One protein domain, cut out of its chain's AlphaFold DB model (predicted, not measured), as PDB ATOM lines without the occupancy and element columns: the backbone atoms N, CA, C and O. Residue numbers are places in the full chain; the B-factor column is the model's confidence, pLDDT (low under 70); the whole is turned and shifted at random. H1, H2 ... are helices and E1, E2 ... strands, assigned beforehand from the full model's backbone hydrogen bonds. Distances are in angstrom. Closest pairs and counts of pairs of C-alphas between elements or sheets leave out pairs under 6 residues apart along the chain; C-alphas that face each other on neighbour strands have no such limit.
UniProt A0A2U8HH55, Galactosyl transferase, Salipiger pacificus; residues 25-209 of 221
ATOM      1  N   GLN A  25     -16.042 -35.052 -31.027       90.12
ATOM      2  CA  GLN A  25     -15.498 -33.811 -30.476       90.12
ATOM      3  C   GLN A  25     -16.466 -33.185 -29.475       90.12
ATOM      4  O   GLN A  25     -16.051 -32.923 -28.348       90.12
ATOM      5  N   LEU A  26     -17.740 -33.021 -29.850       90.75
ATOM      6  CA  LEU A  26     -18.769 -32.503 -28.943       90.75
ATOM      7  C   LEU A  26     -18.970 -33.423 -27.736       90.75
ATOM      8  O   LEU A  26     -19.094 -32.936 -26.617       90.75
ATOM      9  N   TYR A  27     -18.908 -34.743 -27.935       92.31
ATOM     10  CA  TYR A  27     -18.956 -35.703 -26.835       92.31
ATOM     11  C   TYR A  27     -17.851 -35.462 -25.799       92.31
ATOM     12  O   TYR A  27     -18.128 -35.298 -24.613       92.31
ATOM     13  N   TYR A  28     -16.585 -35.407 -26.231       90.69
ATOM     14  CA  TYR A  28     -15.485 -35.162 -25.297       90.69
ATOM     15  C   TYR A  28     -15.516 -33.751 -24.712       90.69
ATOM     16  O   TYR A  28     -15.037 -33.551 -23.599       90.69
ATOM     17  N   ASP A  29     -16.055 -32.776 -25.436       92.81
ATOM     18  CA  ASP A  29     -16.236 -31.424 -24.927       92.81
ATOM     19  C   ASP A  29     -17.222 -31.382 -23.749       92.81
ATOM     20  O   ASP A  29     -16.882 -30.845 -22.691       92.81
ATOM     21  N   ALA A  30     -18.373 -32.047 -23.893       92.94
ATOM     22  CA  ALA A  30     -19.380 -32.198 -22.843       92.94
ATOM     23  C   ALA A  30     -18.838 -32.972 -21.630       92.94
ATOM     24  O   ALA A  30     -18.994 -32.528 -20.492       92.94
ATOM     25  N   VAL A  31     -18.113 -34.077 -21.860       92.00
ATOM     26  CA  VAL A  31     -17.463 -34.848 -20.783       92.00
ATOM     27  C   VAL A  31     -16.446 -33.993 -20.023       92.00
ATOM     28  O   VAL A  31     -16.444 -33.992 -18.793       92.00
ATOM     29  N   ARG A  32     -15.587 -33.241 -20.728       94.25
ATOM     30  CA  ARG A  32     -14.595 -32.353 -20.093       94.25
ATOM     31  C   ARG A  32     -15.260 -31.229 -19.308       94.25
ATOM     32  O   ARG A  32     -14.737 -30.843 -18.267       94.25
ATOM     33  N   HIS A  33     -16.375 -30.701 -19.807       94.50
ATOM     34  CA  HIS A  33     -17.136 -29.665 -19.124       94.50
ATOM     35  C   HIS A  33     -17.702 -30.180 -17.794       94.50
ATOM     36  O   HIS A  33     -17.391 -29.617 -16.746       94.50
ATOM     37  N   ASP A  34     -18.454 -31.284 -17.818       94.50
ATOM     38  CA  ASP A  34     -19.043 -31.864 -16.604       94.50
ATOM     39  C   ASP A  34     -17.973 -32.317 -15.598       94.50
ATOM     40  O   ASP A  34     -17.969 -31.872 -14.446       94.50
ATOM     41  N   LYS A  35     -16.996 -33.120 -16.046       93.31
ATOM     42  CA  LYS A  35     -15.897 -33.596 -15.190       93.31
ATOM     43  C   LYS A  35     -15.104 -32.428 -14.602       93.31
ATOM     44  O   LYS A  35     -14.828 -32.412 -13.402       93.31
ATOM     45  N   GLY A  36     -14.779 -31.432 -15.427       95.19
ATOM     46  CA  GLY A  36     -14.032 -30.250 -15.011       95.19
ATOM     47  C   GLY A  36     -14.749 -29.454 -13.921       95.19
ATOM     48  O   GLY A  36     -14.120 -29.107 -12.924       95.19
ATOM     49  N   LEU A  37     -16.058 -29.213 -14.055       95.06
ATOM     50  CA  LEU A  37     -16.840 -28.479 -13.052       95.06
ATOM     51  C   LEU A  37     -16.934 -29.220 -11.712       95.06
ATOM     52  O   LEU A  37     -16.815 -28.595 -10.655       95.06
ATOM     53  N   ARG A  38     -17.096 -30.548 -11.739       94.88
ATOM     54  CA  ARG A  38     -17.128 -31.376 -10.521       94.88
ATOM     55  C   ARG A  38     -15.788 -31.347  -9.787       94.88
ATOM     56  O   ARG A  38     -15.758 -31.155  -8.571       94.88
ATOM     57  N   ILE A  39     -14.679 -31.465 -10.519       95.12
ATOM     58  CA  ILE A  39     -13.328 -31.368  -9.945       95.12
ATOM     59  C   ILE A  39     -13.072 -29.955  -9.418       95.12
ATOM     60  O   ILE A  39     -12.597 -29.802  -8.296       95.12
ATOM     61  N   TYR A  40     -13.440 -28.920 -10.177       95.31
ATOM     62  CA  TYR A  40     -13.309 -27.525  -9.757       95.31
ATOM     63  C   TYR A  40     -14.024 -27.260  -8.425       95.31
ATOM     64  O   TYR A  40     -13.450 -26.637  -7.532       95.31
ATOM     65  N   ALA A  41     -15.239 -27.786  -8.246       94.44
ATOM     66  CA  ALA A  41     -15.948 -27.693  -6.976       94.44
ATOM     67  C   ALA A  41     -15.213 -28.418  -5.833       94.44
ATOM     68  O   ALA A  41     -15.134 -27.884  -4.727       94.44
ATOM     69  N   GLY A  42     -14.636 -29.594  -6.102       93.50
ATOM     70  CA  GLY A  42     -13.831 -30.347  -5.135       93.50
ATOM     71  C   GLY A  42     -12.535 -29.643  -4.715       93.50
ATOM     72  O   GLY A  42     -12.096 -29.804  -3.578       93.50
ATOM     73  N   LEU A  43     -11.951 -28.821  -5.593       94.06
ATOM     74  CA  LEU A  43     -10.737 -28.047  -5.313       94.06
ATOM     75  C   LEU A  43     -10.979 -26.803  -4.446       94.06
ATOM     76  O   LEU A  43     -10.017 -26.197  -3.968       94.06
ATOM     77  N   LYS A  44     -12.235 -26.394  -4.222       91.38
ATOM     78  CA  LYS A  44     -12.536 -25.204  -3.415       91.38
ATOM     79  C   LYS A  44     -12.079 -25.388  -1.962       91.38
ATOM     80  O   LYS A  44     -12.482 -26.325  -1.264       91.38
ATOM     81  N   GLY A  45     -11.263 -24.440  -1.500       89.06
ATOM     82  CA  GLY A  45     -10.709 -24.419  -0.144       89.06
ATOM     83  C   GLY A  45      -9.512 -25.349   0.071       89.06
ATOM     84  O   GLY A  45      -9.118 -25.555   1.215       89.06
ATOM     85  N   ILE A  46      -8.945 -25.922  -0.994       93.38
ATOM     86  CA  ILE A  46      -7.657 -26.618  -0.924       93.38
ATOM     87  C   ILE A  46      -6.532 -25.581  -0.990       93.38
ATOM     88  O   ILE A  46      -6.566 -24.703  -1.847       93.38
ATOM     89  N   SER A  47      -5.555 -25.687  -0.084       93.50
ATOM     90  CA  SER A  47      -4.390 -24.793  -0.051       93.50
ATOM     91  C   SER A  47      -3.566 -24.913  -1.331       93.50
ATOM     92  O   SER A  47      -3.332 -26.021  -1.815       93.50
ATOM     93  N   ASP A  48      -3.043 -23.789  -1.811       93.25
ATOM     94  CA  ASP A  48      -2.154 -23.712  -2.975       93.25
ATOM     95  C   ASP A  48      -0.857 -24.521  -2.796       93.25
ATOM     96  O   ASP A  48      -0.294 -25.022  -3.766       93.25
ATOM     97  N   THR A  49      -0.434 -24.751  -1.551       91.88
ATOM     98  CA  THR A  49       0.731 -25.587  -1.213       91.88
ATOM     99  C   THR A  49       0.428 -27.087  -1.144       91.88
ATOM    100  O   THR A  49       1.334 -27.890  -0.936       91.88
ATOM    101  N   SER A  50      -0.837 -27.499  -1.275       94.62
ATOM    102  CA  SER A  50      -1.217 -28.917  -1.228       94.62
ATOM    103  C   SER A  50      -1.031 -29.591  -2.580       94.62
ATOM    104  O   SER A  50      -1.277 -28.991  -3.620       94.62
ATOM    105  N   CYS A  51      -0.682 -30.875  -2.573       96.31
ATOM    106  CA  CYS A  51      -0.776 -31.711  -3.766       96.31
ATOM    107  C   CYS A  51      -2.190 -32.279  -3.911       96.31
ATOM    108  O   CYS A  51      -2.807 -32.706  -2.933       96.31
ATOM    109  N   VAL A  52      -2.691 -32.315  -5.141       96.31
ATOM    110  CA  VAL A  52      -4.008 -32.849  -5.484       96.31
ATOM    111  C   VAL A  52      -3.884 -33.941  -6.535       96.31
ATOM    112  O   VAL A  52      -3.010 -33.903  -7.398       96.31
ATOM    113  N   MET A  53      -4.784 -34.916  -6.462       96.50
ATOM    114  CA  MET A  53      -4.913 -35.995  -7.432       96.50
ATOM    115  C   MET A  53      -6.392 -36.175  -7.756       96.50
ATOM    116  O   MET A  53      -7.228 -36.239  -6.854       96.50
ATOM    117  N   VAL A  54      -6.713 -36.261  -9.044       95.25
ATOM    118  CA  VAL A  54      -8.043 -36.672  -9.500       95.25
ATOM    119  C   VAL A  54      -8.057 -38.192  -9.551       95.25
ATOM    120  O   VAL A  54      -7.147 -38.792 -10.113       95.25
ATOM    121  N   VAL A  55      -9.077 -38.808  -8.960       94.75
ATOM    122  CA  VAL A  55      -9.239 -40.263  -8.922       94.75
ATOM    123  C   VAL A  55     -10.639 -40.588  -9.418       94.75
ATOM    124  O   VAL A  55     -11.619 -40.090  -8.859       94.75
ATOM    125  N   ASP A  56     -10.728 -41.377 -10.486       91.00
ATOM    126  CA  ASP A  56     -12.008 -41.891 -10.968       91.00
ATOM    127  C   ASP A  56     -12.556 -42.921  -9.963       91.00
ATOM    128  O   ASP A  56     -11.803 -43.640  -9.308       91.00
ATOM    129  N   LEU A  57     -13.882 -42.959  -9.795       88.69
ATOM    130  CA  LEU A  57     -14.545 -43.705  -8.714       88.69
ATOM    131  C   LEU A  57     -14.213 -45.205  -8.708       88.69
ATOM    132  O   LEU A  57     -14.233 -45.847  -7.660       88.69
ATOM    133  N   ASP A  58     -13.976 -45.768  -9.885       88.50
ATOM    134  CA  ASP A  58     -13.746 -47.186 -10.104       88.50
ATOM    135  C   ASP A  58     -12.264 -47.568 -10.200       88.50
ATOM    136  O   ASP A  58     -11.964 -48.764 -10.268       88.50
ATOM    137  N   ASP A  59     -11.357 -46.593 -10.132       94.12
ATOM    138  CA  ASP A  59      -9.913 -46.800 -10.114       94.12
ATOM    139  C   ASP A  59      -9.364 -46.991  -8.696       94.12
ATOM    140  O   ASP A  59      -9.962 -46.607  -7.690       94.12
ATOM    141  N   PHE A  60      -8.166 -47.570  -8.616       96.12
ATOM    142  CA  PHE A  60      -7.465 -47.785  -7.353       96.12
ATOM    143  C   PHE A  60      -6.100 -47.113  -7.369       96.12
ATOM    144  O   PHE A  60      -5.421 -47.083  -8.393       96.12
ATOM    145  N   VAL A  61      -5.659 -46.633  -6.212       97.75
ATOM    146  CA  VAL A  61      -4.364 -45.970  -6.047       97.75
ATOM    147  C   VAL A  61      -3.531 -46.654  -4.972       97.75
ATOM    148  O   VAL A  61      -4.065 -47.307  -4.074       97.75
ATOM    149  N   HIS A  62      -2.209 -46.538  -5.076       98.12
ATOM    150  CA  HIS A  62      -1.294 -47.174  -4.138       98.12
ATOM    151  C   HIS A  62      -1.441 -46.565  -2.728       98.12
ATOM    152  O   HIS A  62      -1.388 -45.346  -2.555       98.12
ATOM    153  N   CYS A  63      -1.559 -47.396  -1.690       96.69
ATOM    154  CA  CYS A  63      -1.807 -46.958  -0.309       96.69
ATOM    155  C   CYS A  63      -0.659 -46.127   0.297       96.69
ATOM    156  O   CYS A  63      -0.846 -45.430   1.288       96.69
ATOM    157  N   GLY A  64       0.528 -46.187  -0.311       96.94
ATOM    158  CA  GLY A  64       1.700 -45.386   0.055       96.94
ATOM    159  C   GLY A  64       1.786 -43.997  -0.591       96.94
ATOM    160  O   GLY A  64       2.722 -43.271  -0.277       96.94
ATOM    161  N   LEU A  65       0.858 -43.608  -1.482       96.81
ATOM    162  CA  LEU A  65       0.951 -42.323  -2.197       96.81
ATOM    163  C   LEU A  65       1.003 -41.121  -1.252       96.81
ATOM    164  O   LEU A  65       1.873 -40.270  -1.402       96.81
ATOM    165  N   ALA A  66       0.106 -41.060  -0.266       95.00
ATOM    166  CA  ALA A  66       0.045 -39.924   0.651       95.00
ATOM    167  C   ALA A  66       1.353 -39.757   1.441       95.00
ATOM    168  O   ALA A  66       1.863 -38.647   1.538       95.00
ATOM    169  N   ALA A  67       1.928 -40.860   1.933       97.00
ATOM    170  CA  ALA A  67       3.208 -40.845   2.641       97.00
ATOM    171  C   ALA A  67       4.372 -40.424   1.728       97.00
ATOM    172  O   ALA A  67       5.253 -39.683   2.148       97.00
ATOM    173  N   PHE A  68       4.367 -40.864   0.465       97.81
ATOM    174  CA  PHE A  68       5.378 -40.454  -0.506       97.81
ATOM    175  C   PHE A  68       5.311 -38.948  -0.798       97.81
ATOM    176  O   PHE A  68       6.337 -38.278  -0.766       97.81
ATOM    177  N   VAL A  69       4.112 -38.413  -1.035       96.75
ATOM    178  CA  VAL A  69       3.896 -36.980  -1.284       96.75
ATOM    179  C   VAL A  69       4.293 -36.147  -0.065       96.75
ATOM    180  O   VAL A  69       4.931 -35.109  -0.210       96.75
ATOM    181  N   ASP A  70       3.961 -36.621   1.137       95.94
ATOM    182  CA  ASP A  70       4.307 -35.957   2.395       95.94
ATOM    183  C   ASP A  70       5.823 -35.795   2.587       95.94
ATOM    184  O   ASP A  70       6.284 -34.751   3.043       95.94
ATOM    185  N   ALA A  71       6.600 -36.793   2.165       97.12
ATOM    186  CA  ALA A  71       8.057 -36.758   2.216       97.12
ATOM    187  C   ALA A  71       8.702 -35.857   1.140       97.12
ATOM    188  O   ALA A  71       9.899 -35.595   1.215       97.12
ATOM    189  N   HIS A  72       7.938 -35.380   0.148       96.00
ATOM    190  CA  HIS A  72       8.455 -34.629  -1.004       96.00
ATOM    191  C   HIS A  72       7.593 -33.399  -1.347       96.00
ATOM    192  O   HIS A  72       7.384 -33.080  -2.518       96.00
ATOM    193  N   ARG A  73       7.075 -32.702  -0.328       89.88
ATOM    194  CA  ARG A  73       6.087 -31.610  -0.467       89.88
ATOM    195  C   ARG A  73       6.502 -30.458  -1.391       89.88
ATOM    196  O   ARG A  73       5.627 -29.790  -1.938       89.88
ATOM    197  N   ASP A  74       7.800 -30.237  -1.579       91.12
ATOM    198  CA  ASP A  74       8.315 -29.136  -2.401       91.12
ATOM    199  C   ASP A  74       8.301 -29.440  -3.908       91.12
ATOM    200  O   ASP A  74       8.451 -28.532  -4.730       91.12
ATOM    201  N   ALA A  75       8.103 -30.705  -4.293       94.69
ATOM    202  CA  ALA A  75       8.084 -31.097  -5.693       94.69
ATOM    203  C   ALA A  75       6.852 -30.526  -6.432       94.69
ATOM    204  O   ALA A  75       5.764 -30.440  -5.857       94.69
ATOM    205  N   PRO A  76       6.977 -30.196  -7.733       95.06
ATOM    206  CA  PRO A  76       5.842 -29.778  -8.561       95.06
ATOM    207  C   PRO A  76       4.719 -30.822  -8.636       95.06
ATOM    208  O   PRO A  76       3.539 -30.485  -8.763       95.06
ATOM    209  N   GLY A  77       5.094 -32.098  -8.577       96.62
ATOM    210  CA  GLY A  77       4.180 -33.219  -8.688       96.62
ATOM    211  C   GLY A  77       4.792 -34.410  -9.418       96.62
ATOM    212  O   GLY A  77       5.972 -34.402  -9.786       96.62
ATOM    213  N   TRP A  78       3.958 -35.424  -9.650       97.62
ATOM    214  CA  TRP A  78       4.358 -36.693 -10.241       97.62
ATOM    215  C   TRP A  78       3.372 -37.224 -11.278       97.62
ATOM    216  O   TRP A  78       2.153 -37.125 -11.118       97.62
ATOM    217  N   ASN A  79       3.920 -37.873 -12.301       96.44
ATOM    218  CA  ASN A  79       3.211 -38.767 -13.197       96.44
ATOM    219  C   ASN A  79       3.270 -40.195 -12.659       96.44
ATOM    220  O   ASN A  79       4.325 -40.713 -12.294       96.44
ATOM    221  N   ILE A  80       2.149 -40.895 -12.733       97.19
ATOM    222  CA  ILE A  80       2.116 -42.344 -12.599       97.19
ATOM    223  C   ILE A  80       2.549 -42.922 -13.950       97.19
ATOM    224  O   ILE A  80       1.753 -43.052 -14.881       97.19
ATOM    225  N   HIS A  81       3.845 -43.210 -14.092       96.38
ATOM    226  CA  HIS A  81       4.386 -43.874 -15.280       96.38
ATOM    227  C   HIS A  81       4.061 -45.365 -15.283       96.38
ATOM    228  O   HIS A  81       3.616 -45.901 -16.296       96.38
ATOM    229  N   GLU A  82       4.256 -46.025 -14.146       97.50
ATOM    230  CA  GLU A  82       3.967 -47.442 -13.969       97.50
ATOM    231  C   GLU A  82       2.607 -47.630 -13.291       97.50
ATOM    232  O   GLU A  82       2.289 -46.991 -12.287       97.50
ATOM    233  N   GLY A  83       1.797 -48.537 -13.825       97.50
ATOM    234  CA  GLY A  83       0.495 -48.877 -13.264       97.50
ATOM    235  C   GLY A  83      -0.029 -50.197 -13.807       97.50
ATOM    236  O   GLY A  83       0.662 -50.907 -14.545       97.50
ATOM    237  N   TYR A  84      -1.265 -50.532 -13.454       97.44
ATOM    238  CA  TYR A  84      -1.908 -51.764 -13.902       97.44
ATOM    239  C   TYR A  84      -3.262 -51.498 -14.544       97.44
ATOM    240  O   TYR A  84      -3.950 -50.548 -14.199       97.44
ATOM    241  N   VAL A  85      -3.675 -52.377 -15.450       95.81
ATOM    242  CA  VAL A  85      -5.053 -52.430 -15.947       95.81
ATOM    243  C   VAL A  85      -5.693 -53.710 -15.440       95.81
ATOM    244  O   VAL A  85      -5.097 -54.787 -15.551       95.81
ATOM    245  N   TRP A  86      -6.890 -53.610 -14.870       94.00
ATOM    246  CA  TRP A  86      -7.539 -54.731 -14.200       94.00
ATOM    247  C   TRP A  86      -9.040 -54.780 -14.484       94.00
ATOM    248  O   TRP A  86      -9.739 -53.777 -14.394       94.00
ATOM    249  N   SER A  87      -9.546 -55.971 -14.810       89.00
ATOM    250  CA  SER A  87     -10.972 -56.217 -15.085       89.00
ATOM    251  C   SER A  87     -11.674 -56.999 -13.972       89.00
ATOM    252  O   SER A  87     -12.725 -57.595 -14.195       89.00
ATOM    253  N   GLY A  88     -11.060 -57.082 -12.790       87.06
ATOM    254  CA  GLY A  88     -11.643 -57.753 -11.632       87.06
ATOM    255  C   GLY A  88     -11.246 -59.221 -11.413       87.06
ATOM    256  O   GLY A  88     -11.633 -59.817 -10.413       87.06
ATOM    257  N   GLY A  89     -10.483 -59.822 -12.330       86.31
ATOM    258  CA  GLY A  89     -10.077 -61.232 -12.256       86.31
ATOM    259  C   GLY A  89      -8.762 -61.486 -11.505       86.31
ATOM    260  O   GLY A  89      -8.184 -60.600 -10.882       86.31
ATOM    261  N   GLY A  90      -8.228 -62.705 -11.622       90.31
ATOM    262  CA  GLY A  90      -6.938 -63.091 -11.026       90.31
ATOM    263  C   GLY A  90      -5.692 -62.535 -11.734       90.31
ATOM    264  O   GLY A  90      -4.576 -62.816 -11.303       90.31
ATOM    265  N   TRP A  91      -5.867 -61.762 -12.808       92.19
ATOM    266  CA  TRP A  91      -4.791 -61.219 -13.636       92.19
ATOM    267  C   TRP A  91      -5.001 -59.734 -13.910       92.19
ATOM    268  O   TRP A  91      -6.127 -59.291 -14.135       92.19
ATOM    269  N   CYS A  92      -3.906 -58.986 -13.940       95.19
ATOM    270  CA  CYS A  92      -3.840 -57.606 -14.401       95.19
ATOM    271  C   CYS A  92      -2.751 -57.463 -15.474       95.19
ATOM    272  O   CYS A  92      -1.942 -58.368 -15.699       95.19
ATOM    273  N   PHE A  93      -2.740 -56.322 -16.154       96.75
ATOM    274  CA  PHE A  93      -1.763 -56.000 -17.187       96.75
ATOM    275  C   PHE A  93      -0.875 -54.844 -16.727       96.75
ATOM    276  O   PHE A  93      -1.384 -53.758 -16.465       96.75
ATOM    277  N   ALA A  94       0.439 -55.063 -16.633       97.25
ATOM    278  CA  ALA A  94       1.401 -54.007 -16.324       97.25
ATOM    279  C   ALA A  94       1.483 -53.001 -17.481       97.25
ATOM    280  O   ALA A  94       1.698 -53.370 -18.643       97.25
ATOM    281  N   LYS A  95       1.303 -51.720 -17.166       95.69
ATOM    282  CA  LYS A  95       1.116 -50.655 -18.144       95.69
ATOM    283  C   LYS A  95       2.122 -49.519 -17.896       95.69
ATOM    284  O   LYS A  95       1.782 -48.588 -17.176       95.69
ATOM    285  N   PRO A  96       3.306 -49.554 -18.539       94.50
ATOM    286  CA  PRO A  96       4.190 -48.390 -18.604       94.50
ATOM    287  C   PRO A  96       3.534 -47.260 -19.410       94.50
ATOM    288  O   PRO A  96       2.637 -47.504 -20.238       94.50
ATOM    289  N   GLY A  97       3.956 -46.018 -19.170       93.06
ATOM    290  CA  GLY A  97       3.258 -44.827 -19.658       93.06
ATOM    291  C   GLY A  97       1.783 -44.819 -19.241       93.06
ATOM    292  O   GLY A  97       0.898 -44.587 -20.072       93.06
ATOM    293  N   PHE A  98       1.484 -45.206 -17.998       95.00
ATOM    294  CA  PHE A  98       0.127 -45.279 -17.455       95.00
ATOM    295  C   PHE A  98      -0.598 -43.931 -17.547       95.00
ATOM    296  O   PHE A  98      -1.758 -43.907 -17.954       95.00
ATOM    297  N   HIS A  99       0.101 -42.822 -17.301       91.75
ATOM    298  CA  HIS A  99      -0.446 -41.466 -17.387       91.75
ATOM    299  C   HIS A  99      -1.085 -41.089 -18.727       91.75
ATOM    300  O   HIS A  99      -1.994 -40.271 -18.762       91.75
ATOM    301  N   MET A 100      -0.710 -41.759 -19.816       90.56
ATOM    302  CA  MET A 100      -1.327 -41.554 -21.130       90.56
ATOM    303  C   MET A 100      -2.687 -42.255 -21.302       90.56
ATOM    304  O   MET A 100      -3.298 -42.151 -22.364       90.56
ATOM    305  N   MET A 101      -3.126 -43.060 -20.329       88.12
ATOM    306  CA  MET A 101      -4.314 -43.917 -20.446       88.12
ATOM    307  C   MET A 101      -5.507 -43.432 -19.622       88.12
ATOM    308  O   MET A 101      -6.638 -43.561 -20.086       88.12
ATOM    309  N   CYS A 102      -5.276 -42.934 -18.407       87.94
ATOM    310  CA  CYS A 102      -6.336 -42.559 -17.473       87.94
ATOM    311  C   CYS A 102      -6.011 -41.233 -16.775       87.94
ATOM    312  O   CYS A 102      -4.845 -40.868 -16.643       87.94
ATOM    313  N   GLY A 103      -7.049 -40.534 -16.296       86.81
ATOM    314  CA  GLY A 103      -6.911 -39.324 -15.487       86.81
ATOM    315  C   GLY A 103      -6.484 -39.561 -14.040       86.81
ATOM    316  O   GLY A 103      -5.972 -38.632 -13.422       86.81
ATOM    317  N   THR A 104      -6.610 -40.790 -13.531       93.88
ATOM    318  CA  THR A 104      -6.078 -41.227 -12.228       93.88
ATOM    319  C   THR A 104      -4.561 -41.421 -12.294       93.88
ATOM    320  O   THR A 104      -4.040 -42.508 -12.058       93.88
ATOM    321  N   SER A 105      -3.830 -40.392 -12.714       95.19
ATOM    322  CA  SER A 105      -2.431 -40.557 -13.114       95.19
ATOM    323  C   SER A 105      -1.497 -39.399 -12.805       95.19
ATOM    324  O   SER A 105      -0.286 -39.573 -12.931       95.19
ATOM    325  N   HIS A 106      -2.020 -38.255 -12.373       96.25
ATOM    326  CA  HIS A 106      -1.204 -37.098 -12.027       96.25
ATOM    327  C   HIS A 106      -1.475 -36.653 -10.596       96.25
ATOM    328  O   HIS A 106      -2.626 -36.532 -10.173       96.25
ATOM    329  N   ILE A 107      -0.394 -36.382  -9.877       97.12
ATOM    330  CA  ILE A 107      -0.392 -35.743  -8.564       97.12
ATOM    331  C   ILE A 107       0.289 -34.395  -8.763       97.12
ATOM    332  O   ILE A 107       1.416 -34.370  -9.243       97.12
ATOM    333  N   ILE A 108      -0.382 -33.289  -8.462       96.56
ATOM    334  CA  ILE A 108       0.075 -31.952  -8.869       96.56
ATOM    335  C   ILE A 108      -0.075 -30.983  -7.704       96.56
ATOM    336  O   ILE A 108      -1.111 -30.982  -7.036       96.56
ATOM    337  N   ARG A 109       0.927 -30.134  -7.471       96.44
ATOM    338  CA  ARG A 109       0.821 -29.033  -6.510       96.44
ATOM    339  C   ARG A 109      -0.253 -28.032  -6.953       96.44
ATOM    340  O   ARG A 109      -0.354 -27.685  -8.130       96.44
ATOM    341  N   ARG A 110      -1.129 -27.631  -6.031       95.50
ATOM    342  CA  ARG A 110      -2.376 -26.929  -6.355       95.50
ATOM    343  C   ARG A 110      -2.119 -25.594  -7.046       95.50
ATOM    344  O   ARG A 110      -2.805 -25.321  -8.026       95.50
ATOM    345  N   ASP A 111      -1.160 -24.801  -6.590       95.00
ATOM    346  CA  ASP A 111      -0.754 -23.538  -7.222       95.00
ATOM    347  C   ASP A 111      -0.465 -23.678  -8.731       95.00
ATOM    348  O   ASP A 111      -0.919 -22.857  -9.529       95.00
ATOM    349  N   LEU A 112       0.198 -24.761  -9.145       95.25
ATOM    350  CA  LEU A 112       0.594 -25.000 -10.540       95.25
ATOM    351  C   LEU A 112      -0.591 -25.263 -11.478       95.25
ATOM    352  O   LEU A 112      -0.518 -25.005 -12.683       95.25
ATOM    353  N   LEU A 113      -1.723 -25.723 -10.941       93.31
ATOM    354  CA  LEU A 113      -2.960 -25.836 -11.716       93.31
ATOM    355  C   LEU A 113      -3.513 -24.462 -12.127       93.31
ATOM    356  O   LEU A 113      -4.284 -24.387 -13.086       93.31
ATOM    357  N   GLY A 114      -3.073 -23.380 -11.478       90.69
ATOM    358  CA  GLY A 114      -3.433 -22.003 -11.795       90.69
ATOM    359  C   GLY A 114      -4.793 -21.565 -11.250       90.69
ATOM    360  O   GLY A 114      -5.451 -22.266 -10.464       90.69
ATOM    361  N   SER A 115      -5.205 -20.369 -11.675       90.38
ATOM    362  CA  SER A 115      -6.528 -19.812 -11.388       90.38
ATOM    363  C   SER A 115      -7.572 -20.363 -12.358       90.38
ATOM    364  O   SER A 115      -7.314 -20.530 -13.548       90.38
ATOM    365  N   PHE A 116      -8.772 -20.600 -11.835       93.94
ATOM    366  CA  PHE A 116      -9.949 -21.021 -12.598       93.94
ATOM    367  C   PHE A 116     -11.053 -19.961 -12.574       93.94
ATOM    368  O   PHE A 116     -12.219 -20.269 -12.816       93.94
ATOM    369  N   SER A 117     -10.685 -18.719 -12.264       92.25
ATOM    370  CA  SER A 117     -11.569 -17.559 -12.257       92.25
ATOM    371  C   SER A 117     -11.028 -16.496 -13.205       92.25
ATOM    372  O   SER A 117      -9.824 -16.232 -13.239       92.25
ATOM    373  N   LYS A 118     -11.933 -15.879 -13.959       92.31
ATOM    374  CA  LYS A 118     -11.670 -14.705 -14.790       92.31
ATOM    375  C   LYS A 118     -11.504 -13.459 -13.913       92.31
ATOM    376  O   LYS A 118     -11.859 -13.460 -12.736       92.31
ATOM    377  N   ALA A 119     -11.036 -12.363 -14.512       89.94
ATOM    378  CA  ALA A 119     -10.855 -11.081 -13.822       89.94
ATOM    379  C   ALA A 119     -12.153 -10.520 -13.202       89.94
ATOM    380  O   ALA A 119     -12.097  -9.805 -12.210       89.94
ATOM    381  N   ASN A 120     -13.316 -10.865 -13.761       90.25
ATOM    382  CA  ASN A 120     -14.629 -10.469 -13.246       90.25
ATOM    383  C   ASN A 120     -15.180 -11.409 -12.151       90.25
ATOM    384  O   ASN A 120     -16.299 -11.206 -11.693       90.25
ATOM    385  N   GLY A 121     -14.424 -12.438 -11.748       87.75
ATOM    386  CA  GLY A 121     -14.815 -13.419 -10.730       87.75
ATOM    387  C   GLY A 121     -15.539 -14.661 -11.264       87.75
ATOM    388  O   GLY A 121     -15.634 -15.654 -10.540       87.75
ATOM    389  N   ASP A 122     -15.984 -14.662 -12.524       90.31
ATOM    390  CA  ASP A 122     -16.681 -15.809 -13.114       90.31
ATOM    391  C   ASP A 122     -15.742 -17.005 -13.327       90.31
ATOM    392  O   ASP A 122     -14.553 -16.815 -13.606       90.31
ATOM    393  N   PRO A 123     -16.249 -18.252 -13.289       92.00
ATOM    394  CA  PRO A 123     -15.460 -19.422 -13.650       92.00
ATOM    395  C   PRO A 123     -14.894 -19.332 -15.075       92.00
ATOM    396  O   PRO A 123     -15.610 -19.082 -16.052       92.00
ATOM    397  N   ASP A 124     -13.599 -19.604 -15.217       95.81
ATOM    398  CA  ASP A 124     -12.967 -19.789 -16.519       95.81
ATOM    399  C   ASP A 124     -13.213 -21.219 -17.014       95.81
ATOM    400  O   ASP A 124     -12.432 -22.145 -16.788       95.81
ATOM    401  N   ILE A 125     -14.338 -21.397 -17.707       94.94
ATOM    402  CA  ILE A 125     -14.760 -22.690 -18.252       94.94
ATOM    403  C   ILE A 125     -13.719 -23.281 -19.215       94.94
ATOM    404  O   ILE A 125     -13.553 -24.502 -19.256       94.94
ATOM    405  N   ALA A 126     -12.992 -22.452 -19.969       93.69
ATOM    406  CA  ALA A 126     -11.970 -22.940 -20.889       93.69
ATOM    407  C   ALA A 126     -10.777 -23.524 -20.116       93.69
ATOM    408  O   ALA A 126     -10.361 -24.655 -20.393       93.69
ATOM    409  N   ALA A 127     -10.286 -22.805 -19.100       93.31
ATOM    410  CA  ALA A 127      -9.220 -23.288 -18.224       93.31
ATOM    411  C   ALA A 127      -9.638 -24.553 -17.454       93.31
ATOM    412  O   ALA A 127      -8.885 -25.531 -17.416       93.31
ATOM    413  N   ILE A 128     -10.861 -24.576 -16.913       95.25
ATOM    414  CA  ILE A 128     -11.428 -25.732 -16.202       95.25
ATOM    415  C   ILE A 128     -11.472 -26.961 -17.117       95.25
ATOM    416  O   ILE A 128     -10.981 -28.028 -16.749       95.25
ATOM    417  N   LYS A 129     -11.998 -26.834 -18.340       94.50
ATOM    418  CA  LYS A 129     -12.067 -27.952 -19.296       94.50
ATOM    419  C   LYS A 129     -10.689 -28.465 -19.696       94.50
ATOM    420  O   LYS A 129     -10.507 -29.679 -19.804       94.50
ATOM    421  N   ARG A 130      -9.730 -27.560 -19.922       92.50
ATOM    422  CA  ARG A 130      -8.376 -27.922 -20.349       92.50
ATOM    423  C   ARG A 130      -7.594 -28.624 -19.240       92.50
ATOM    424  O   ARG A 130      -7.026 -29.676 -19.506       92.50
ATOM    425  N   ARG A 131      -7.570 -28.058 -18.027       91.56
ATOM    426  CA  ARG A 131      -6.688 -28.516 -16.937       91.56
ATOM    427  C   ARG A 131      -7.336 -29.509 -15.972       91.56
ATOM    428  O   ARG A 131      -6.626 -30.312 -15.383       91.56
ATOM    429  N   LEU A 132      -8.659 -29.459 -15.796       93.38
ATOM    430  CA  LEU A 132      -9.386 -30.333 -14.863       93.38
ATOM    431  C   LEU A 132     -10.259 -31.357 -15.595       93.38
ATOM    432  O   LEU A 132     -10.368 -32.504 -15.173       93.38
ATOM    433  N   GLY A 133     -10.860 -30.966 -16.719       90.50
ATOM    434  CA  GLY A 133     -11.696 -31.853 -17.528       90.50
ATOM    435  C   GLY A 133     -10.914 -32.930 -18.285       90.50
ATOM    436  O   GLY A 133     -11.487 -33.949 -18.677       90.50
ATOM    437  N   SER A 134      -9.612 -32.730 -18.509       88.69
ATOM    438  CA  SER A 134      -8.771 -33.632 -19.295       88.69
ATOM    439  C   SER A 134      -7.373 -33.756 -18.700       88.69
ATOM    440  O   SER A 134      -6.724 -32.756 -18.430       88.69
ATOM    441  N   HIS A 135      -6.888 -34.987 -18.548       85.94
ATOM    442  CA  HIS A 135      -5.535 -35.246 -18.049       85.94
ATOM    443  C   HIS A 135      -4.456 -35.090 -19.131       85.94
ATOM    444  O   HIS A 135      -3.311 -34.807 -18.818       85.94
ATOM    445  N   ILE A 136      -4.816 -35.223 -20.410       87.88
ATOM    446  CA  ILE A 136      -3.842 -35.319 -21.511       87.88
ATOM    447  C   ILE A 136      -3.007 -34.048 -21.727       87.88
ATOM    448  O   ILE A 136      -1.929 -34.135 -22.297       87.88
ATOM    449  N   PHE A 137      -3.496 -32.879 -21.301       88.31
ATOM    450  CA  PHE A 137      -2.812 -31.604 -21.538       88.31
ATOM    451  C   PHE A 137      -1.899 -31.193 -20.386       88.31
ATOM    452  O   PHE A 137      -0.963 -30.431 -20.595       88.31
ATOM    453  N   ILE A 138      -2.159 -31.677 -19.167       88.56
ATOM    454  CA  ILE A 138      -1.545 -31.094 -17.970       88.56
ATOM    455  C   ILE A 138      -0.038 -31.342 -17.908       88.56
ATOM    456  O   ILE A 138       0.716 -30.475 -17.478       88.56
ATOM    457  N   HIS A 139       0.397 -32.504 -18.394       87.44
ATOM    458  CA  HIS A 139       1.803 -32.871 -18.464       87.44
ATOM    459  C   HIS A 139       2.606 -31.899 -19.342       87.44
ATOM    460  O   HIS A 139       3.618 -31.352 -18.908       87.44
ATOM    461  N   GLU A 140       2.126 -31.654 -20.563       89.88
ATOM    462  CA  GLU A 140       2.767 -30.746 -21.518       89.88
ATOM    463  C   GLU A 140       2.658 -29.287 -21.061       89.88
ATOM    464  O   GLU A 140       3.642 -28.551 -21.118       89.88
ATOM    465  N   ASP A 141       1.493 -28.884 -20.540       91.88
ATOM    466  CA  ASP A 141       1.254 -27.527 -20.046       91.88
ATOM    467  C   ASP A 141       2.229 -27.163 -18.916       91.88
ATOM    468  O   ASP A 141       2.776 -26.059 -18.917       91.88
ATOM    469  N   LEU A 142       2.457 -28.067 -17.957       93.00
ATOM    470  CA  LEU A 142       3.369 -27.828 -16.837       93.00
ATOM    471  C   LEU A 142       4.838 -27.863 -17.259       93.00
ATOM    472  O   LEU A 142       5.622 -27.029 -16.804       93.00
ATOM    473  N   ALA A 143       5.212 -28.765 -18.168       93.44
ATOM    474  CA  ALA A 143       6.556 -28.780 -18.736       93.44
ATOM    475  C   ALA A 143       6.873 -27.460 -19.464       93.44
ATOM    476  O   ALA A 143       7.932 -26.876 -19.241       93.44
ATOM    477  N   ALA A 144       5.929 -26.939 -20.258       93.56
ATOM    478  CA  ALA A 144       6.066 -25.650 -20.939       93.56
ATOM    479  C   ALA A 144       6.154 -24.457 -19.968       93.56
ATOM    480  O   ALA A 144       6.756 -23.438 -20.297       93.56
ATOM    481  N   GLN A 145       5.591 -24.588 -18.764       92.94
ATOM    482  CA  GLN A 145       5.690 -23.601 -17.680       92.94
ATOM    483  C   GLN A 145       6.978 -23.739 -16.846       92.94
ATOM    484  O   GLN A 145       7.144 -23.013 -15.870       92.94
ATOM    485  N   GLY A 146       7.891 -24.653 -17.196       95.62
ATOM    486  CA  GLY A 146       9.136 -24.878 -16.452       95.62
ATOM    487  C   GLY A 146       8.977 -25.754 -15.205       95.62
ATOM    488  O   GLY A 146       9.889 -25.831 -14.385       95.62
ATOM    489  N   HIS A 147       7.843 -26.444 -15.065       95.56
ATOM    490  CA  HIS A 147       7.521 -27.305 -13.926       95.56
ATOM    491  C   HIS A 147       7.194 -28.741 -14.369       95.56
ATOM    492  O   HIS A 147       6.093 -29.227 -14.104       95.56
ATOM    493  N   PRO A 148       8.111 -29.449 -15.060       95.31
ATOM    494  CA  PRO A 148       7.844 -30.811 -15.506       95.31
ATOM    495  C   PRO A 148       7.552 -31.729 -14.312       95.31
ATOM    496  O   PRO A 148       8.225 -31.675 -13.279       95.31
ATOM    497  N   LEU A 149       6.544 -32.588 -14.468       95.00
ATOM    498  CA  LEU A 149       6.220 -33.610 -13.477       95.00
ATOM    499  C   LEU A 149       7.286 -34.711 -13.499       95.00
ATOM    500  O   LEU A 149       7.754 -35.112 -14.564       95.00
ATOM    501  N   GLN A 150       7.651 -35.211 -12.321       95.44
ATOM    502  CA  GLN A 150       8.586 -36.331 -12.191       95.44
ATOM    503  C   GLN A 150       7.841 -37.663 -12.295       95.44
ATOM    504  O   GLN A 150       6.661 -37.741 -11.975       95.44
ATOM    505  N   ASP A 151       8.504 -38.747 -12.683       96.25
ATOM    506  CA  ASP A 151       7.862 -40.061 -12.636       96.25
ATOM    507  C   ASP A 151       7.850 -40.610 -11.202       96.25
ATOM    508  O   ASP A 151       8.842 -40.551 -10.473       96.25
ATOM    509  N   LEU A 152       6.706 -41.153 -10.787       96.88
ATOM    510  CA  LEU A 152       6.568 -41.842  -9.510       96.88
ATOM    511  C   LEU A 152       7.464 -43.099  -9.501       96.88
ATOM    512  O   LEU A 152       7.394 -43.891 -10.444       96.88
ATOM    513  N   PRO A 153       8.254 -43.353  -8.438       96.88
ATOM    514  CA  PRO A 153       9.251 -44.429  -8.437       96.88
ATOM    515  C   PRO A 153       8.660 -45.834  -8.221       96.88
ATOM    516  O   PRO A 153       9.390 -46.801  -8.010       96.88
ATOM    517  N   PHE A 154       7.333 -45.969  -8.236       97.06
ATOM    518  CA  PHE A 154       6.617 -47.231  -8.081       97.06
ATOM    519  C   PHE A 154       5.286 -47.195  -8.836       97.06
ATOM    520  O   PHE A 154       4.813 -46.139  -9.254       97.06
ATOM    521  N   ALA A 155       4.656 -48.363  -8.991       97.69
ATOM    522  CA  ALA A 155       3.346 -48.450  -9.620       97.69
ATOM    523  C   ALA A 155       2.291 -47.696  -8.792       97.69
ATOM    524  O   ALA A 155       2.023 -48.063  -7.648       97.69
ATOM    525  N   GLY A 156       1.705 -46.644  -9.363       97.50
ATOM    526  CA  GLY A 156       0.901 -45.681  -8.601       97.50
ATOM    527  C   GLY A 156      -0.602 -45.933  -8.620       97.50
ATOM    528  O   GLY A 156      -1.286 -45.590  -7.655       97.50
ATOM    529  N   ALA A 157      -1.124 -46.549  -9.686       98.00
ATOM    530  CA  ALA A 157      -2.560 -46.747  -9.866       98.00
ATOM    531  C   ALA A 157      -2.915 -48.029 -10.635       98.00
ATOM    532  O   ALA A 157      -2.102 -48.608 -11.364       98.00
ATOM    533  N   VAL A 158      -4.168 -48.450 -10.470       97.06
ATOM    534  CA  VAL A 158      -4.826 -49.503 -11.236       97.06
ATOM    535  C   VAL A 158      -6.035 -48.899 -11.938       97.06
ATOM    536  O   VAL A 158      -6.987 -48.493 -11.276       97.06
ATOM    537  N   TYR A 159      -5.996 -48.880 -13.269       94.81
ATOM    538  CA  TYR A 159      -7.125 -48.496 -14.107       94.81
ATOM    539  C   TYR A 159      -8.100 -49.665 -14.222       94.81
ATOM    540  O   TYR A 159      -7.721 -50.760 -14.675       94.81
ATOM    541  N   ARG A 160      -9.350 -49.450 -13.817       90.69
ATOM    542  CA  ARG A 160     -10.380 -50.483 -13.890       90.69
ATOM    543  C   ARG A 160     -11.105 -50.440 -15.229       90.69
ATOM    544  O   ARG A 160     -11.546 -49.404 -15.709       90.69
ATOM    545  N   ILE A 161     -11.260 -51.613 -15.833       87.75
ATOM    546  CA  ILE A 161     -11.997 -51.797 -17.090       87.75
ATOM    547  C   ILE A 161     -13.124 -52.814 -16.917       87.75
ATOM    548  O   ILE A 161     -13.161 -53.566 -15.941       87.75
ATOM    549  N   GLY A 162     -14.047 -52.850 -17.876       78.50
ATOM    550  CA  GLY A 162     -15.218 -53.720 -17.835       78.50
ATOM    551  C   GLY A 162     -16.337 -53.210 -16.932       78.50
ATOM    552  O   GLY A 162     -17.321 -53.921 -16.767       78.50
ATOM    553  N   ASN A 163     -16.205 -52.018 -16.335       71.00
ATOM    554  CA  ASN A 163     -17.275 -51.396 -15.559       71.00
ATOM    555  C   ASN A 163     -18.393 -50.913 -16.506       71.00
ATOM    556  O   ASN A 163     -18.137 -50.002 -17.295       71.00
ATOM    557  N   PRO A 164     -19.621 -51.466 -16.434       62.53
ATOM    558  CA  PRO A 164     -20.723 -51.052 -17.308       62.53
ATOM    559  C   PRO A 164     -21.142 -49.592 -17.109       62.53
ATOM    560  O   PRO A 164     -21.728 -48.999 -18.008       62.53
ATOM    561  N   GLN A 165     -20.852 -49.016 -15.937       61.03
ATOM    562  CA  GLN A 165     -21.208 -47.642 -15.585       61.03
ATOM    563  C   GLN A 165     -20.131 -46.618 -15.979       61.03
ATOM    564  O   GLN A 165     -20.304 -45.429 -15.719       61.03
ATOM    565  N   SER A 166     -19.015 -47.043 -16.589       61.72
ATOM    566  CA  SER A 166     -17.953 -46.120 -16.991       61.72
ATOM    567  C   SER A 166     -18.194 -45.530 -18.380       61.72
ATOM    568  O   SER A 166     -18.559 -46.209 -19.341       61.72
ATOM    569  N   THR A 167     -17.892 -44.241 -18.519       54.47
ATOM    570  CA  THR A 167     -18.004 -43.502 -19.785       54.47
ATOM    571  C   THR A 167     -17.001 -43.993 -20.842       54.47
ATOM    572  O   THR A 167     -17.189 -43.787 -22.042       54.47
ATOM    573  N   SER A 168     -15.913 -44.659 -20.426       57.50
ATOM    574  CA  SER A 168     -14.874 -45.152 -21.340       57.50
ATOM    575  C   SER A 168     -15.318 -46.387 -22.136       57.50
ATOM    576  O   SER A 168     -14.845 -46.565 -23.263       57.50
ATOM    577  N   GLY A 169     -16.246 -47.194 -21.597       57.16
ATOM    578  CA  GLY A 169     -16.829 -48.366 -22.264       57.16
ATOM    579  C   GLY A 169     -15.833 -49.502 -22.534       57.16
ATOM    580  O   GLY A 169     -15.979 -50.243 -23.504       57.16
ATOM    581  N   SER A 170     -14.769 -49.602 -21.731       62.94
ATOM    582  CA  SER A 170     -13.679 -50.562 -21.962       62.94
ATOM    583  C   SER A 170     -14.131 -52.005 -21.689       62.94
ATOM    584  O   SER A 170     -14.671 -52.281 -20.622       62.94
ATOM    585  N   GLY A 171     -13.889 -52.921 -22.635       65.06
ATOM    586  CA  GLY A 171     -14.284 -54.337 -22.562       65.06
ATOM    587  C   GLY A 171     -13.335 -55.236 -21.751       65.06
ATOM    588  O   GLY A 171     -12.666 -54.792 -20.821       65.06
ATOM    589  N   GLN A 172     -13.266 -56.527 -22.101       77.19
ATOM    590  CA  GLN A 172     -12.420 -57.513 -21.410       77.19
ATOM    591  C   GLN A 172     -10.919 -57.192 -21.524       77.19
ATOM    592  O   GLN A 172     -10.448 -56.756 -22.574       77.19
ATOM    593  N   LEU A 173     -10.142 -57.498 -20.478       81.06
ATOM    594  CA  LEU A 173      -8.709 -57.176 -20.396       81.06
ATOM    595  C   LEU A 173      -7.895 -57.651 -21.602       81.06
ATOM    596  O   LEU A 173      -7.143 -56.860 -22.171       81.06
ATOM    597  N   ALA A 174      -8.082 -58.901 -22.029       79.25
ATOM    598  CA  ALA A 174      -7.368 -59.450 -23.178       79.25
ATOM    599  C   ALA A 174      -7.736 -58.749 -24.489       79.25
ATOM    600  O   ALA A 174      -6.847 -58.433 -25.278       79.25
ATOM    601  N   ALA A 175      -9.019 -58.441 -24.691       77.75
ATOM    602  CA  ALA A 175      -9.490 -57.750 -25.887       77.75
ATOM    603  C   ALA A 175      -8.898 -56.336 -26.005       77.75
ATOM    604  O   ALA A 175      -8.572 -55.898 -27.105       77.75
ATOM    605  N   VAL A 176      -8.718 -55.640 -24.876       79.19
ATOM    606  CA  VAL A 176      -8.173 -54.275 -24.863       79.19
ATOM    607  C   VAL A 176      -6.641 -54.272 -24.939       79.19
ATOM    608  O   VAL A 176      -6.061 -53.459 -25.656       79.19
ATOM    609  N   MET A 177      -5.959 -55.163 -24.211       87.00
ATOM    610  CA  MET A 177      -4.495 -55.106 -24.075       87.00
ATOM    611  C   MET A 177      -3.750 -55.921 -25.139       87.00
ATOM    612  O   MET A 177      -2.680 -55.510 -25.602       87.00
ATOM    613  N   THR A 178      -4.310 -57.058 -25.556       84.12
ATOM    614  CA  THR A 178      -3.692 -58.019 -26.484       84.12
ATOM    615  C   THR A 178      -4.713 -58.546 -27.503       84.12
ATOM    616  O   THR A 178      -5.068 -59.726 -27.450       84.12
ATOM    617  N   PRO A 179      -5.210 -57.700 -28.426       82.62
ATOM    618  CA  PRO A 179      -6.153 -58.141 -29.450       82.62
ATOM    619  C   PRO A 179      -5.515 -59.204 -30.358       82.62
ATOM    620  O   PRO A 179      -4.355 -59.079 -30.743       82.62
ATOM    621  N   LEU A 180      -6.273 -60.241 -30.732       80.06
ATOM    622  CA  LEU A 180      -5.760 -61.379 -31.516       80.06
ATOM    623  C   LEU A 180      -5.187 -60.971 -32.884       80.06
ATOM    624  O   LEU A 180      -4.256 -61.607 -33.369       80.06
ATOM    625  N   GLY A 181      -5.680 -59.879 -33.478       80.25
ATOM    626  CA  GLY A 181      -5.129 -59.332 -34.723       80.25
ATOM    627  C   GLY A 181      -3.656 -58.915 -34.611       80.25
ATOM    628  O   GLY A 181      -2.902 -59.085 -35.569       80.25
ATOM    629  N   ASP A 182      -3.209 -58.468 -33.429       80.56
ATOM    630  CA  ASP A 182      -1.800 -58.123 -33.188       80.56
ATOM    631  C   ASP A 182      -0.893 -59.359 -33.261       80.56
ATOM    632  O   ASP A 182       0.286 -59.223 -33.576       80.56
ATOM    633  N   MET A 183      -1.416 -60.557 -32.972       84.62
ATOM    634  CA  MET A 183      -0.637 -61.796 -33.033       84.62
ATOM    635  C   MET A 183      -0.193 -62.105 -34.467       84.62
ATOM    636  O   MET A 183       0.938 -62.535 -34.671       84.62
ATOM    637  N   LEU A 184      -1.067 -61.850 -35.448       84.75
ATOM    638  CA  LEU A 184      -0.784 -62.077 -36.867       84.75
ATOM    639  C   LEU A 184       0.034 -60.934 -37.474       84.75
ATOM    640  O   LEU A 184       1.016 -61.181 -38.167       84.75
ATOM    641  N   ALA A 185      -0.340 -59.683 -37.195       88.69
ATOM    642  CA  ALA A 185       0.320 -58.523 -37.792       88.69
ATOM    643  C   ALA A 185       1.684 -58.207 -37.149       88.69
ATOM    644  O   ALA A 185       2.603 -57.740 -37.824       88.69
ATOM    645  N   HIS A 186       1.828 -58.431 -35.836       89.44
ATOM    646  CA  HIS A 186       2.975 -57.978 -35.042       89.44
ATOM    647  C   HIS A 186       3.358 -58.974 -33.922       89.44
ATOM    648  O   HIS A 186       3.351 -58.607 -32.738       89.44
ATOM    649  N   PRO A 187       3.763 -60.217 -34.251       87.00
ATOM    650  CA  PRO A 187       3.933 -61.304 -33.281       87.00
ATOM    651  C   PRO A 187       4.917 -60.970 -32.152       87.00
ATOM    652  O   PRO A 187       4.612 -61.173 -30.979       87.00
ATOM    653  N   VAL A 188       6.069 -60.365 -32.462       89.31
ATOM    654  CA  VAL A 188       7.058 -59.966 -31.438       89.31
ATOM    655  C   VAL A 188       6.463 -58.958 -30.447       89.31
ATOM    656  O   VAL A 188       6.654 -59.077 -29.235       89.31
ATOM    657  N   ARG A 189       5.704 -57.969 -30.933       87.12
ATOM    658  CA  ARG A 189       5.027 -56.978 -30.080       87.12
ATOM    659  C   ARG A 189       3.946 -57.640 -29.230       87.12
ATOM    660  O   ARG A 189       3.816 -57.297 -28.056       87.12
ATOM    661  N   PHE A 190       3.205 -58.583 -29.805       88.56
ATOM    662  CA  PHE A 190       2.199 -59.365 -29.099       88.56
ATOM    663  C   PHE A 190       2.821 -60.155 -27.940       88.56
ATOM    664  O   PHE A 190       2.411 -59.964 -26.797       88.56
ATOM    665  N   PHE A 191       3.881 -60.935 -28.182       88.81
ATOM    666  CA  PHE A 191       4.569 -61.677 -27.120       88.81
ATOM    667  C   PHE A 191       5.122 -60.750 -26.029       88.81
ATOM    668  O   PHE A 191       4.931 -61.010 -24.841       88.81
ATOM    669  N   ARG A 192       5.713 -59.602 -26.399       89.38
ATOM    670  CA  ARG A 192       6.160 -58.593 -25.418       89.38
ATOM    671  C   ARG A 192       5.014 -58.041 -24.569       89.38
ATOM    672  O   ARG A 192       5.239 -57.730 -23.402       89.38
ATOM    673  N   LYS A 193       3.802 -57.905 -25.120       89.12
ATOM    674  CA  LYS A 193       2.607 -57.530 -24.350       89.12
ATOM    675  C   LYS A 193       2.143 -58.674 -23.449       89.12
ATOM    676  O   LYS A 193       1.830 -58.418 -22.295       89.12
ATOM    677  N   VAL A 194       2.150 -59.922 -23.921       90.50
ATOM    678  CA  VAL A 194       1.775 -61.090 -23.102       90.50
ATOM    679  C   VAL A 194       2.665 -61.202 -21.856       90.50
ATOM    680  O   VAL A 194       2.168 -61.429 -20.757       90.50
ATOM    681  N   LEU A 195       3.962 -60.910 -21.980       93.56
ATOM    682  CA  LEU A 195       4.888 -60.870 -20.839       93.56
ATOM    683  C   LEU A 195       4.566 -59.789 -19.792       93.56
ATOM    684  O   LEU A 195       5.198 -59.769 -18.734       93.56
ATOM    685  N   ARG A 196       3.611 -58.887 -20.047       94.69
ATOM    686  CA  ARG A 196       3.158 -57.858 -19.096       94.69
ATOM    687  C   ARG A 196       1.981 -58.303 -18.240       94.69
ATOM    688  O   ARG A 196       1.637 -57.591 -17.298       94.69
ATOM    689  N   TYR A 197       1.377 -59.459 -18.515       95.38
ATOM    690  CA  TYR A 197       0.390 -60.010 -17.596       95.38
ATOM    691  C   TYR A 197       1.047 -60.356 -16.257       95.38
ATOM    692  O   TYR A 197       2.168 -60.871 -16.180       95.38
ATOM    693  N   ARG A 198       0.349 -60.016 -15.178       95.62
ATOM    694  CA  ARG A 198       0.763 -60.256 -13.799       95.62
ATOM    695  C   ARG A 198      -0.403 -60.868 -13.046       95.62
ATOM    696  O   ARG A 198      -1.547 -60.447 -13.209       95.62
ATOM    697  N   ARG A 199      -0.115 -61.867 -12.215       95.38
ATOM    698  CA  ARG A 199      -1.112 -62.423 -11.304       95.38
ATOM    699  C   ARG A 199      -1.420 -61.386 -10.224       95.38
ATOM    700  O   ARG A 199      -0.506 -60.781  -9.665       95.38
ATOM    701  N   VAL A 200      -2.696 -61.221  -9.900       95.56
ATOM    702  CA  VAL A 200      -3.144 -60.400  -8.774       95.56
ATOM    703  C   VAL A 200      -2.844 -61.163  -7.485       95.56
ATOM    704  O   VAL A 200      -3.551 -62.097  -7.106       95.56
ATOM    705  N   THR A 201      -1.729 -60.815  -6.848       95.88
ATOM    706  CA  THR A 201      -1.282 -61.407  -5.583       95.88
ATOM    707  C   THR A 201      -1.941 -60.717  -4.389       95.88
ATOM    708  O   THR A 201      -2.461 -59.610  -4.507       95.88
ATOM    709  N   GLN A 202      -1.879 -61.337  -3.206       94.94
ATOM    710  CA  GLN A 202      -2.329 -60.697  -1.964       94.94
ATOM    711  C   GLN A 202      -1.548 -59.405  -1.669       94.94
ATOM    712  O   GLN A 202      -2.109 -58.449  -1.144       94.94
ATOM    713  N   ASP A 203      -0.268 -59.350  -2.046       95.88
ATOM    714  CA  ASP A 203       0.536 -58.132  -1.953       95.88
ATOM    715  C   ASP A 203      -0.032 -57.003  -2.825       95.88
ATOM    716  O   ASP A 203      -0.285 -55.912  -2.320       95.88
ATOM    717  N   LEU A 204      -0.341 -57.287  -4.097       95.94
ATOM    718  CA  LEU A 204      -0.968 -56.313  -4.993       95.94
ATOM    719  C   LEU A 204      -2.337 -55.861  -4.459       95.94
ATOM    720  O   LEU A 204      -2.637 -54.668  -4.456       95.94
ATOM    721  N   ARG A 205      -3.143 -56.801  -3.950       95.44
ATOM    722  CA  ARG A 205      -4.436 -56.491  -3.324       95.44
ATOM    723  C   ARG A 205      -4.282 -55.551  -2.136       95.44
ATOM    724  O   ARG A 205      -5.045 -54.604  -2.042       95.44
ATOM    725  N   ARG A 206      -3.290 -55.763  -1.265       96.19
ATOM    726  CA  ARG A 206      -3.026 -54.874  -0.121       96.19
ATOM    727  C   ARG A 206      -2.544 -53.496  -0.564       96.19
ATOM    728  O   ARG A 206      -3.068 -52.500  -0.084       96.19
ATOM    729  N   LYS A 207      -1.603 -53.437  -1.511       97.25
ATOM    730  CA  LYS A 207      -1.030 -52.175  -2.012       97.25
ATOM    731  C   LYS A 207      -2.063 -51.251  -2.647       97.25
ATOM    732  O   LYS A 207      -1.940 -50.042  -2.511       97.25
ATOM    733  N   PHE A 208      -3.073 -51.803  -3.314       96.75
ATOM    734  CA  PHE A 208      -4.103 -51.027  -4.016       96.75
ATOM    735  C   PHE A 208      -5.503 -51.180  -3.412       96.75
ATOM    736  O   PHE A 208      -6.473 -50.685  -3.971       96.75
ATOM    737  N   THR A 209      -5.629 -51.866  -2.274       94.19
ATOM    738  CA  THR A 209      -6.920 -52.187  -1.636       94.19
ATOM    739  C   THR A 209      -7.921 -52.839  -2.612       94.19
ATOM    740  O   THR A 209      -9.102 -52.500  -2.640       94.19
TER     741      THR A 209
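Overview. This is residues 25 to 209 of the 221 residues of the protein "Galactosyl transferase" of Salipiger pacificus (UniProt A0A2U8HH55). Two small sheets follow one another along the longest axis, each with its own helices: E6, E3, E4 and E7 with H6 packed on them and H8 and H9 grazing them, and E1, E5 and E2 with H2 over one face. The long helix H1 crosses H4 in the half that holds the second sheet, while H7 and H8 make a corner at the opposite end. The printed part has 185 residues, with nine named helices and seven named strands in the order H1 E1 H2 E2 E3 E4 E5 H3 H4 H5 E6 H6 H7 H8 E7 H9. The class is mixed; the whole is compact, with a radius of gyration of the C-alphas of 17.7 A and spans of 57 by 41 by 30 A.

Arrangement. Start at the mixed sheet, in the order E6, residues 157 to 160, E3, residues 83 to 86, E4, residues 91 to 95, and E7, residues 197 to 199. E6 and E3 are parallel, with N 159 and O 84 at 2.8 A. E3 and E4 are an antiparallel hairpin, with N 95 and O 83 at 2.8 A; E4 and E7 are antiparallel, with N 92 and O 198 at 2.9 A. H6, residues 173 to 177, is on this sheet at a height of 9.1 A; its closest C-alphas to E4 are those of Met 177 and Phe 93, 7.5 A. H8, residues 187 to 194, and H9, residues 202 to 208, only graze it. H7, residues 180 to 185, and H8 touch only at the corner, the closest C-alphas being Met 183 and Phe 190, 5.4 A. Move to the antiparallel sheet E1, residues 51 to 53, E5, residues 106 to 109, and E2, residues 77 to 79. Look for N 52 and O 108 at 2.8 A, and N 78 and O 107 at 2.8 A. H2, residues 65 to 70, is over E5 at a height of 9.8 A. E1, H2 and E2 form a split strand-helix-strand unit, two strands running the same way with E5 between them; its crossover is left-handed. H3, residues 110 to 113, and H5, residues 138 to 144, only graze this sheet. H1, residues 25 to 42, and H4, residues 125 to 131, touch about perpendicular at 87 degrees, with C-alphas Arg 32 and Lys 129 closest at 5.1 A. Every O i to N i+4 pair is within hydrogen-bond range in H1, H2, H4, H5, H6, H8 and H9, against 1 of 2 in H7; H3 is too short for one.

Along the chain. Find C-alpha 25 at (-15.498, -33.811, -30.476); H1 runs 25.6 A to C-alpha 42 at (-13.831, -30.347, -5.135). E4 spans 12.9 A. H9 ends at C-alpha 208, (-4.103, -51.027, -4.016).

Size, cuts and confidence. The C-alphas farthest apart, Asn 120 and Leu 184, are 58.4 A from each other. The printed part has no cut; the links E1 to H2, H3 to H4, H5 to E6 and E6 to H6 are long. Residues 164 to 171 have pLDDT under 70.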